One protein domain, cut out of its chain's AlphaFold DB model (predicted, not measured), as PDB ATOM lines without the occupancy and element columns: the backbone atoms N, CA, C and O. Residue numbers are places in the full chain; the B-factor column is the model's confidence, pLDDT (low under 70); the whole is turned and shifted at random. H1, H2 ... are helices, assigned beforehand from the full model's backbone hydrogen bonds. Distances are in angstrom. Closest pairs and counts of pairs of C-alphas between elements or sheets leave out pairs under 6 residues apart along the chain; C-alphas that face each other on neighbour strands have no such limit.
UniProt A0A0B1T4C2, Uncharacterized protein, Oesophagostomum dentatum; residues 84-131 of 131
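This is residues 84 to 131 of the 131 residues of an uncharacterized protein of Oesophagostomum dentatum (UniProt A0A0B1T4C2). A long helix, H1, has a shorter one, H2, folded back loosely beside it, the two side by side at a small angle of 17 degrees and running opposite ways. Their joining stretch, residues 106 to 117, is a wide loop at one end of the pair that first swings past H1 on the side away from H2 and then returns to H2. The printed part has 48 residues with two named helices, H1 then H2 along the chain, and no named strand; its class is all helix. The whole is flat and loose, with a radius of gyration of the C-alphas of 12.2 A and spans of 35 by 25 by 8 A.

H1 takes residues 84 to 105 and is 31.6 A long from first to last C-alpha, beginning at C-alpha 84 at (40.994, -31.213, -4.204). H2 takes residues 118 to 130 and is 18.7 A long, from C-alpha 118 at (25.961, -43.181, 23.737) to C-alpha 130 at (36.039, -44.452, 7.991).

H1 and H2 form a helical hairpin and run opposite ways at a shallow tilt of 17 degrees. They only just touch, with 3 pairs of C-alphas within 8 A; their closest C-alphas, those of Thr 93 and Ile 129, are 6.8 A apart. H1 touches H2 with residues 93 to 97 alone, and H2 touches H1 with residues 125 to 129 alone. Their centres are 13.2 A apart. In both H1 and H2 every O i to N i+4 pair is within hydrogen-bond range.

The two C-alphas farthest apart, those of Met 84 and Ala 116, are 36.3 A apart. The printed part has no cut and ends at Gly 131, the chain's last residue. The link from H1 to H2, 12 residues, is long. The mean pLDDT of the printed part is 78.6, and residues 106 to 111, 113 to 116 and 131 are under 70.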
ATOM      1  N   MET A  84      42.237 -31.842  -4.683       81.06
ATOM      2  CA  MET A  84      40.994 -31.213  -4.204       81.06
ATOM      3  C   MET A  84      40.074 -32.161  -3.429       81.06
ATOM      4  O   MET A  84      39.511 -31.763  -2.416       81.06
ATOM      5  N   ALA A  85      39.912 -33.403  -3.897       83.38
ATOM      6  CA  ALA A  85      38.998 -34.355  -3.263       83.38
ATOM      7  C   ALA A  85      39.450 -34.707  -1.838       83.38
ATOM      8  O   ALA A  85      38.645 -34.676  -0.913       83.38
ATOM      9  N   LEU A  86      40.750 -34.964  -1.659       86.00
ATOM     10  CA  LEU A  86      41.318 -35.307  -0.358       86.00
ATOM     11  C   LEU A  86      41.267 -34.117   0.610       86.00
ATOM     12  O   LEU A  86      40.888 -34.290   1.764       86.00
ATOM     13  N   ALA A  87      41.580 -32.906   0.139       85.88
ATOM     14  CA  ALA A  87      41.503 -31.699   0.963       85.88
ATOM     15  C   ALA A  87      40.076 -31.436   1.486       85.88
ATOM     16  O   ALA A  87      39.890 -31.181   2.675       85.88
ATOM     17  N   ILE A  88      39.063 -31.562   0.618       83.75
ATOM     18  CA  ILE A  88      37.650 -31.365   0.986       83.75
ATOM     19  C   ILE A  88      37.160 -32.451   1.948       83.75
ATOM     20  O   ILE A  88      36.416 -32.136   2.880       83.75
ATOM     21  N   LEU A  89      37.581 -33.706   1.754       86.06
ATOM     22  CA  LEU A  89      37.246 -34.809   2.657       86.06
ATOM     23  C   LEU A  89      37.790 -34.529   4.061       86.06
ATOM     24  O   LEU A  89      37.021 -34.473   5.014       86.06
ATOM     25  N   VAL A  90      39.091 -34.237   4.172       87.56
ATOM     26  CA  VAL A  90      39.744 -33.947   5.458       87.56
ATOM     27  C   VAL A  90      39.083 -32.766   6.166       87.56
ATOM     28  O   VAL A  90      38.803 -32.854   7.360       87.56
ATOM     29  N   TRP A  91      38.782 -31.673   5.455       86.44
ATOM     30  CA  TRP A  91      38.073 -30.541   6.057       86.44
ATOM     31  C   TRP A  91      36.688 -30.922   6.560       86.44
ATOM     32  O   TRP A  91      36.340 -30.565   7.682       86.44
ATOM     33  N   SER A  92      35.925 -31.677   5.772       85.69
ATOM     34  CA  SER A  92      34.576 -32.099   6.152       85.69
ATOM     35  C   SER A  92      34.609 -33.000   7.391       85.69
ATOM     36  O   SER A  92      33.863 -32.758   8.340       85.69
ATOM     37  N   THR A  93      35.535 -33.960   7.451       87.38
ATOM     38  CA  THR A  93      35.730 -34.834   8.616       87.38
ATOM     39  C   THR A  93      36.116 -34.028   9.859       87.38
ATOM     40  O   THR A  93      35.506 -34.192  10.917       87.38
ATOM     41  N   VAL A  94      37.075 -33.098   9.745       88.75
ATOM     42  CA  VAL A  94      37.498 -32.237  10.865       88.75
ATOM     43  C   VAL A  94      36.354 -31.332  11.332       88.75
ATOM     44  O   VAL A  94      36.128 -31.214  12.537       88.75
ATOM     45  N   SER A  95      35.592 -30.727  10.419       86.75
ATOM     46  CA  SER A  95      34.412 -29.917  10.750       86.75
ATOM     47  C   SER A  95      33.329 -30.731  11.463       86.75
ATOM     48  O   SER A  95      32.745 -30.254  12.434       86.75
ATOM     49  N   CYS A  96      33.087 -31.974  11.046       85.94
ATOM     50  CA  CYS A  96      32.122 -32.845  11.706       85.94
ATOM     51  C   CYS A  96      32.585 -33.285  13.102       85.94
ATOM     52  O   CYS A  96      31.796 -33.226  14.046       85.94
ATOM     53  N   ILE A  97      33.856 -33.670  13.266       86.88
ATOM     54  CA  ILE A  97      34.418 -34.068  14.569       86.88
ATOM     55  C   ILE A  97      34.426 -32.886  15.541       86.88
ATOM     56  O   ILE A  97      34.028 -33.031  16.696       86.88
ATOM     57  N   THR A  98      34.851 -31.706  15.085       85.62
ATOM     58  CA  THR A  98      34.860 -30.496  15.919       85.62
ATOM     59  C   THR A  98      33.446 -30.057  16.282       85.62
ATOM     60  O   THR A  98      33.186 -29.794  17.455       85.62
ATOM     61  N   GLY A  99      32.501 -30.065  15.334       83.62
ATOM     62  CA  GLY A  99      31.090 -29.777  15.601       83.62
ATOM     63  C   GLY A  99      30.464 -30.754  16.603       83.62
ATOM     64  O   GLY A  99      29.750 -30.334  17.520       83.62
ATOM     65  N   TRP A 100      30.789 -32.044  16.490       83.75
ATOM     66  CA  TRP A 100      30.400 -33.059  17.467       83.75
ATOM     67  C   TRP A 100      31.000 -32.784  18.852       83.75
ATOM     68  O   TRP A 100      30.260 -32.751  19.835       83.75
ATOM     69  N   ALA A 101      32.311 -32.543  18.942       82.12
ATOM     70  CA  ALA A 101      33.005 -32.314  20.208       82.12
ATOM     71  C   ALA A 101      32.474 -31.063  20.926       82.12
ATOM     72  O   ALA A 101      32.185 -31.107  22.122       82.12
ATOM     73  N   ILE A 102      32.273 -29.968  20.188       81.81
ATOM     74  CA  ILE A 102      31.709 -28.723  20.718       81.81
ATOM     75  C   ILE A 102      30.293 -28.962  21.261       81.81
ATOM     76  O   ILE A 102      30.000 -28.572  22.390       81.81
ATOM     77  N   SER A 103      29.442 -29.668  20.508       77.81
ATOM     78  CA  SER A 103      28.057 -29.959  20.912       77.81
ATOM     79  C   SER A 103      27.974 -30.922  22.102       77.81
ATOM     80  O   SER A 103      27.106 -30.778  22.966       77.81
ATOM     81  N   ARG A 104      28.886 -31.900  22.178       73.31
ATOM     82  CA  ARG A 104      28.918 -32.914  23.240       73.31
ATOM     83  C   ARG A 104      29.377 -32.350  24.580       73.31
ATOM     84  O   ARG A 104      28.827 -32.745  25.613       73.31
ATOM     85  N   TYR A 105      30.395 -31.490  24.557       76.25
ATOM     86  CA  TYR A 105      31.006 -30.909  25.753       76.25
ATOM     87  C   TYR A 105      30.473 -29.509  26.088       76.25
ATOM     88  O   TYR A 105      30.861 -28.953  27.110       76.25
ATOM     89  N   GLY A 106      29.582 -28.942  25.265       69.56
ATOM     90  CA  GLY A 106      29.038 -27.598  25.487       69.56
ATOM     91  C   GLY A 106      30.109 -26.506  25.407       69.56
ATOM     92  O   GLY A 106      30.056 -25.508  26.128       69.56
ATOM     93  N   LEU A 107      31.129 -26.712  24.570       68.69
ATOM     94  CA  LEU A 107      32.240 -25.772  24.445       68.69
ATOM     95  C   LEU A 107      31.733 -24.439  23.862       68.69
ATOM     96  O   LEU A 107      30.822 -24.427  23.038       68.69
ATOM     97  N   PHE A 108      32.325 -23.316  24.283       68.38
ATOM     98  CA  PHE A 108      31.951 -21.956  23.851       68.38
ATOM     99  C   PHE A 108      30.560 -21.461  24.300       68.38
ATOM    100  O   PHE A 108      29.994 -20.568  23.675       68.38
ATOM    101  N   GLY A 109      30.027 -21.986  25.413       62.12
ATOM    102  CA  GLY A 109      28.776 -21.497  26.014       62.12
ATOM    103  C   GLY A 109      27.508 -22.120  25.426       62.12
ATOM    104  O   GLY A 109      26.411 -21.614  25.658       62.12
ATOM    105  N   LEU A 110      27.645 -23.215  24.675       67.19
ATOM    106  CA  LEU A 110      26.519 -23.978  24.145       67.19
ATOM    107  C   LEU A 110      25.945 -24.927  25.210       67.19
ATOM    108  O   LEU A 110      26.711 -25.534  25.963       67.19
ATOM    109  N   PRO A 111      24.611 -25.115  25.270       69.31
ATOM    110  CA  PRO A 111      24.019 -26.120  26.143       69.31
ATOM    111  C   PRO A 111      24.503 -27.507  25.708       69.31
ATOM    112  O   PRO A 111      24.354 -27.886  24.545       69.31
ATOM    113  N   ALA A 112      25.103 -28.259  26.634       70.25
ATOM    114  CA  ALA A 112      25.623 -29.588  26.342       70.25
ATOM    115  C   ALA A 112      24.485 -30.507  25.873       70.25
ATOM    116  O   ALA A 112      23.558 -30.810  26.626       70.25
ATOM    117  N   ALA A 113      24.563 -30.967  24.624       67.88
ATOM    118  CA  ALA A 113      23.608 -31.918  24.083       67.88
ATOM    119  C   ALA A 113      23.964 -33.315  24.605       67.88
ATOM    120  O   ALA A 113      24.869 -33.978  24.092       67.88
ATOM    121  N   ILE A 114      23.275 -33.757  25.662       69.12
ATOM    122  CA  ILE A 114      23.411 -35.120  26.184       69.12
ATOM    123  C   ILE A 114      22.746 -36.065  25.170       69.12
ATOM    124  O   ILE A 114      21.539 -35.956  24.942       69.12
ATOM    125  N   PRO A 115      23.499 -36.971  24.521       66.56
ATOM    126  CA  PRO A 115      22.925 -37.858  23.519       66.56
ATOM    127  C   PRO A 115      21.954 -38.850  24.168       66.56
ATOM    128  O   PRO A 115      22.254 -39.429  25.210       66.56
ATOM    129  N   ALA A 116      20.818 -39.098  23.508       64.38
ATOM    130  CA  ALA A 116      19.812 -40.061  23.963       64.38
ATOM    131  C   ALA A 116      20.343 -41.510  24.021       64.38
ATOM    132  O   ALA A 116      19.862 -42.316  24.812       64.38
ATOM    133  N   SER A 117      21.361 -41.844  23.214       71.19
ATOM    134  CA  SER A 117      22.141 -43.077  23.361       71.19
ATOM    135  C   SER A 117      23.622 -42.835  23.051       71.19
ATOM    136  O   SER A 117      23.974 -42.256  22.019       71.19
ATOM    137  N   LEU A 118      24.511 -43.285  23.944       74.62
ATOM    138  CA  LEU A 118      25.961 -43.181  23.737       74.62
ATOM    139  C   LEU A 118      26.438 -44.104  22.607       74.62
ATOM    140  O   LEU A 118      27.301 -43.714  21.827       74.62
ATOM    141  N   ALA A 119      25.858 -45.301  22.488       73.12
ATOM    142  CA  ALA A 119      26.272 -46.294  21.498       73.12
ATOM    143  C   ALA A 119      26.077 -45.804  20.053       73.12
ATOM    144  O   ALA A 119      26.996 -45.899  19.243       73.12
ATOM    145  N   LEU A 120      24.917 -45.216  19.739       73.56
ATOM    146  CA  LEU A 120      24.629 -44.702  18.396       73.56
ATOM    147  C   LEU A 120      25.502 -43.485  18.052       73.56
ATOM    148  O   LEU A 120      25.897 -43.301  16.904       73.56
ATOM    149  N   ASN A 121      25.834 -42.674  19.059       79.69
ATOM    150  CA  ASN A 121      26.684 -41.502  18.897       79.69
ATOM    151  C   ASN A 121      28.127 -41.897  18.532       79.69
ATOM    152  O   ASN A 121      28.652 -41.410  17.535       79.69
ATOM    153  N   TYR A 122      28.731 -42.840  19.264       79.88
ATOM    154  CA  TYR A 122      30.078 -43.331  18.948       79.88
ATOM    155  C   TYR A 122      30.131 -44.134  17.642       79.88
ATOM    156  O   TYR A 122      31.087 -43.979  16.886       79.88
ATOM    157  N   LEU A 123      29.099 -44.926  17.325       83.00
ATOM    158  CA  LEU A 123      29.003 -45.606  16.027       83.00
ATOM    159  C   LEU A 123      28.973 -44.609  14.862       83.00
ATOM    160  O   LEU A 123      29.688 -44.802  13.883       83.00
ATOM    161  N   GLY A 124      28.209 -43.519  14.984       80.50
ATOM    162  CA  GLY A 124      28.167 -42.467  13.967       80.50
ATOM    163  C   GLY A 124      29.531 -41.814  13.726       80.50
ATOM    164  O   GLY A 124      29.895 -41.567  12.580       80.50
ATOM    165  N   ILE A 125      30.319 -41.597  14.783       83.75
ATOM    166  CA  ILE A 125      31.677 -41.042  14.668       83.75
ATOM    167  C   ILE A 125      32.621 -42.033  13.987       83.75
ATOM    168  O   ILE A 125      33.404 -41.632  13.133       83.75
ATOM    169  N   ILE A 126      32.551 -43.320  14.338       83.62
ATOM    170  CA  ILE A 126      33.396 -44.354  13.726       83.62
ATOM    171  C   ILE A 126      33.118 -44.440  12.224       83.62
ATOM    172  O   ILE A 126      34.053 -44.423  11.429       83.62
ATOM    173  N   VAL A 127      31.843 -44.466  11.828       84.56
ATOM    174  CA  VAL A 127      31.452 -44.465  10.411       84.56
ATOM    175  C   VAL A 127      31.950 -43.202   9.703       84.56
ATOM    176  O   VAL A 127      32.436 -43.292   8.582       84.56
ATOM    177  N   LEU A 128      31.897 -42.044  10.367       82.69
ATOM    178  CA  LEU A 128      32.370 -40.770   9.823       82.69
ATOM    179  C   LEU A 128      33.899 -40.678   9.678       82.69
ATOM    180  O   LEU A 128      34.382 -39.948   8.826       82.69
ATOM    181  N   ILE A 129      34.666 -41.377  10.515       82.31
ATOM    182  CA  ILE A 129      36.132 -41.434  10.393       82.31
ATOM    183  C   ILE A 129      36.552 -42.397   9.272       82.31
ATOM    184  O   ILE A 129      37.602 -42.207   8.666       82.31
ATOM    185  N   ILE A 130      35.755 -43.441   9.019       82.56
ATOM    186  CA  ILE A 130      36.039 -44.452   7.991       82.56
ATOM    187  C   ILE A 130      35.646 -43.973   6.584       82.56
ATOM    188  O   ILE A 130      36.322 -44.345   5.624       82.56
ATOM    189  N   GLY A 131      34.545 -43.222   6.458       68.50
ATOM    190  CA  GLY A 131      34.012 -42.725   5.181       68.50
ATOM    191  C   GLY A 131      34.703 -41.469   4.675       68.50
ATOM    192  O   GLY A 131      34.959 -41.419   3.451       68.50
TER     193      GLY A 131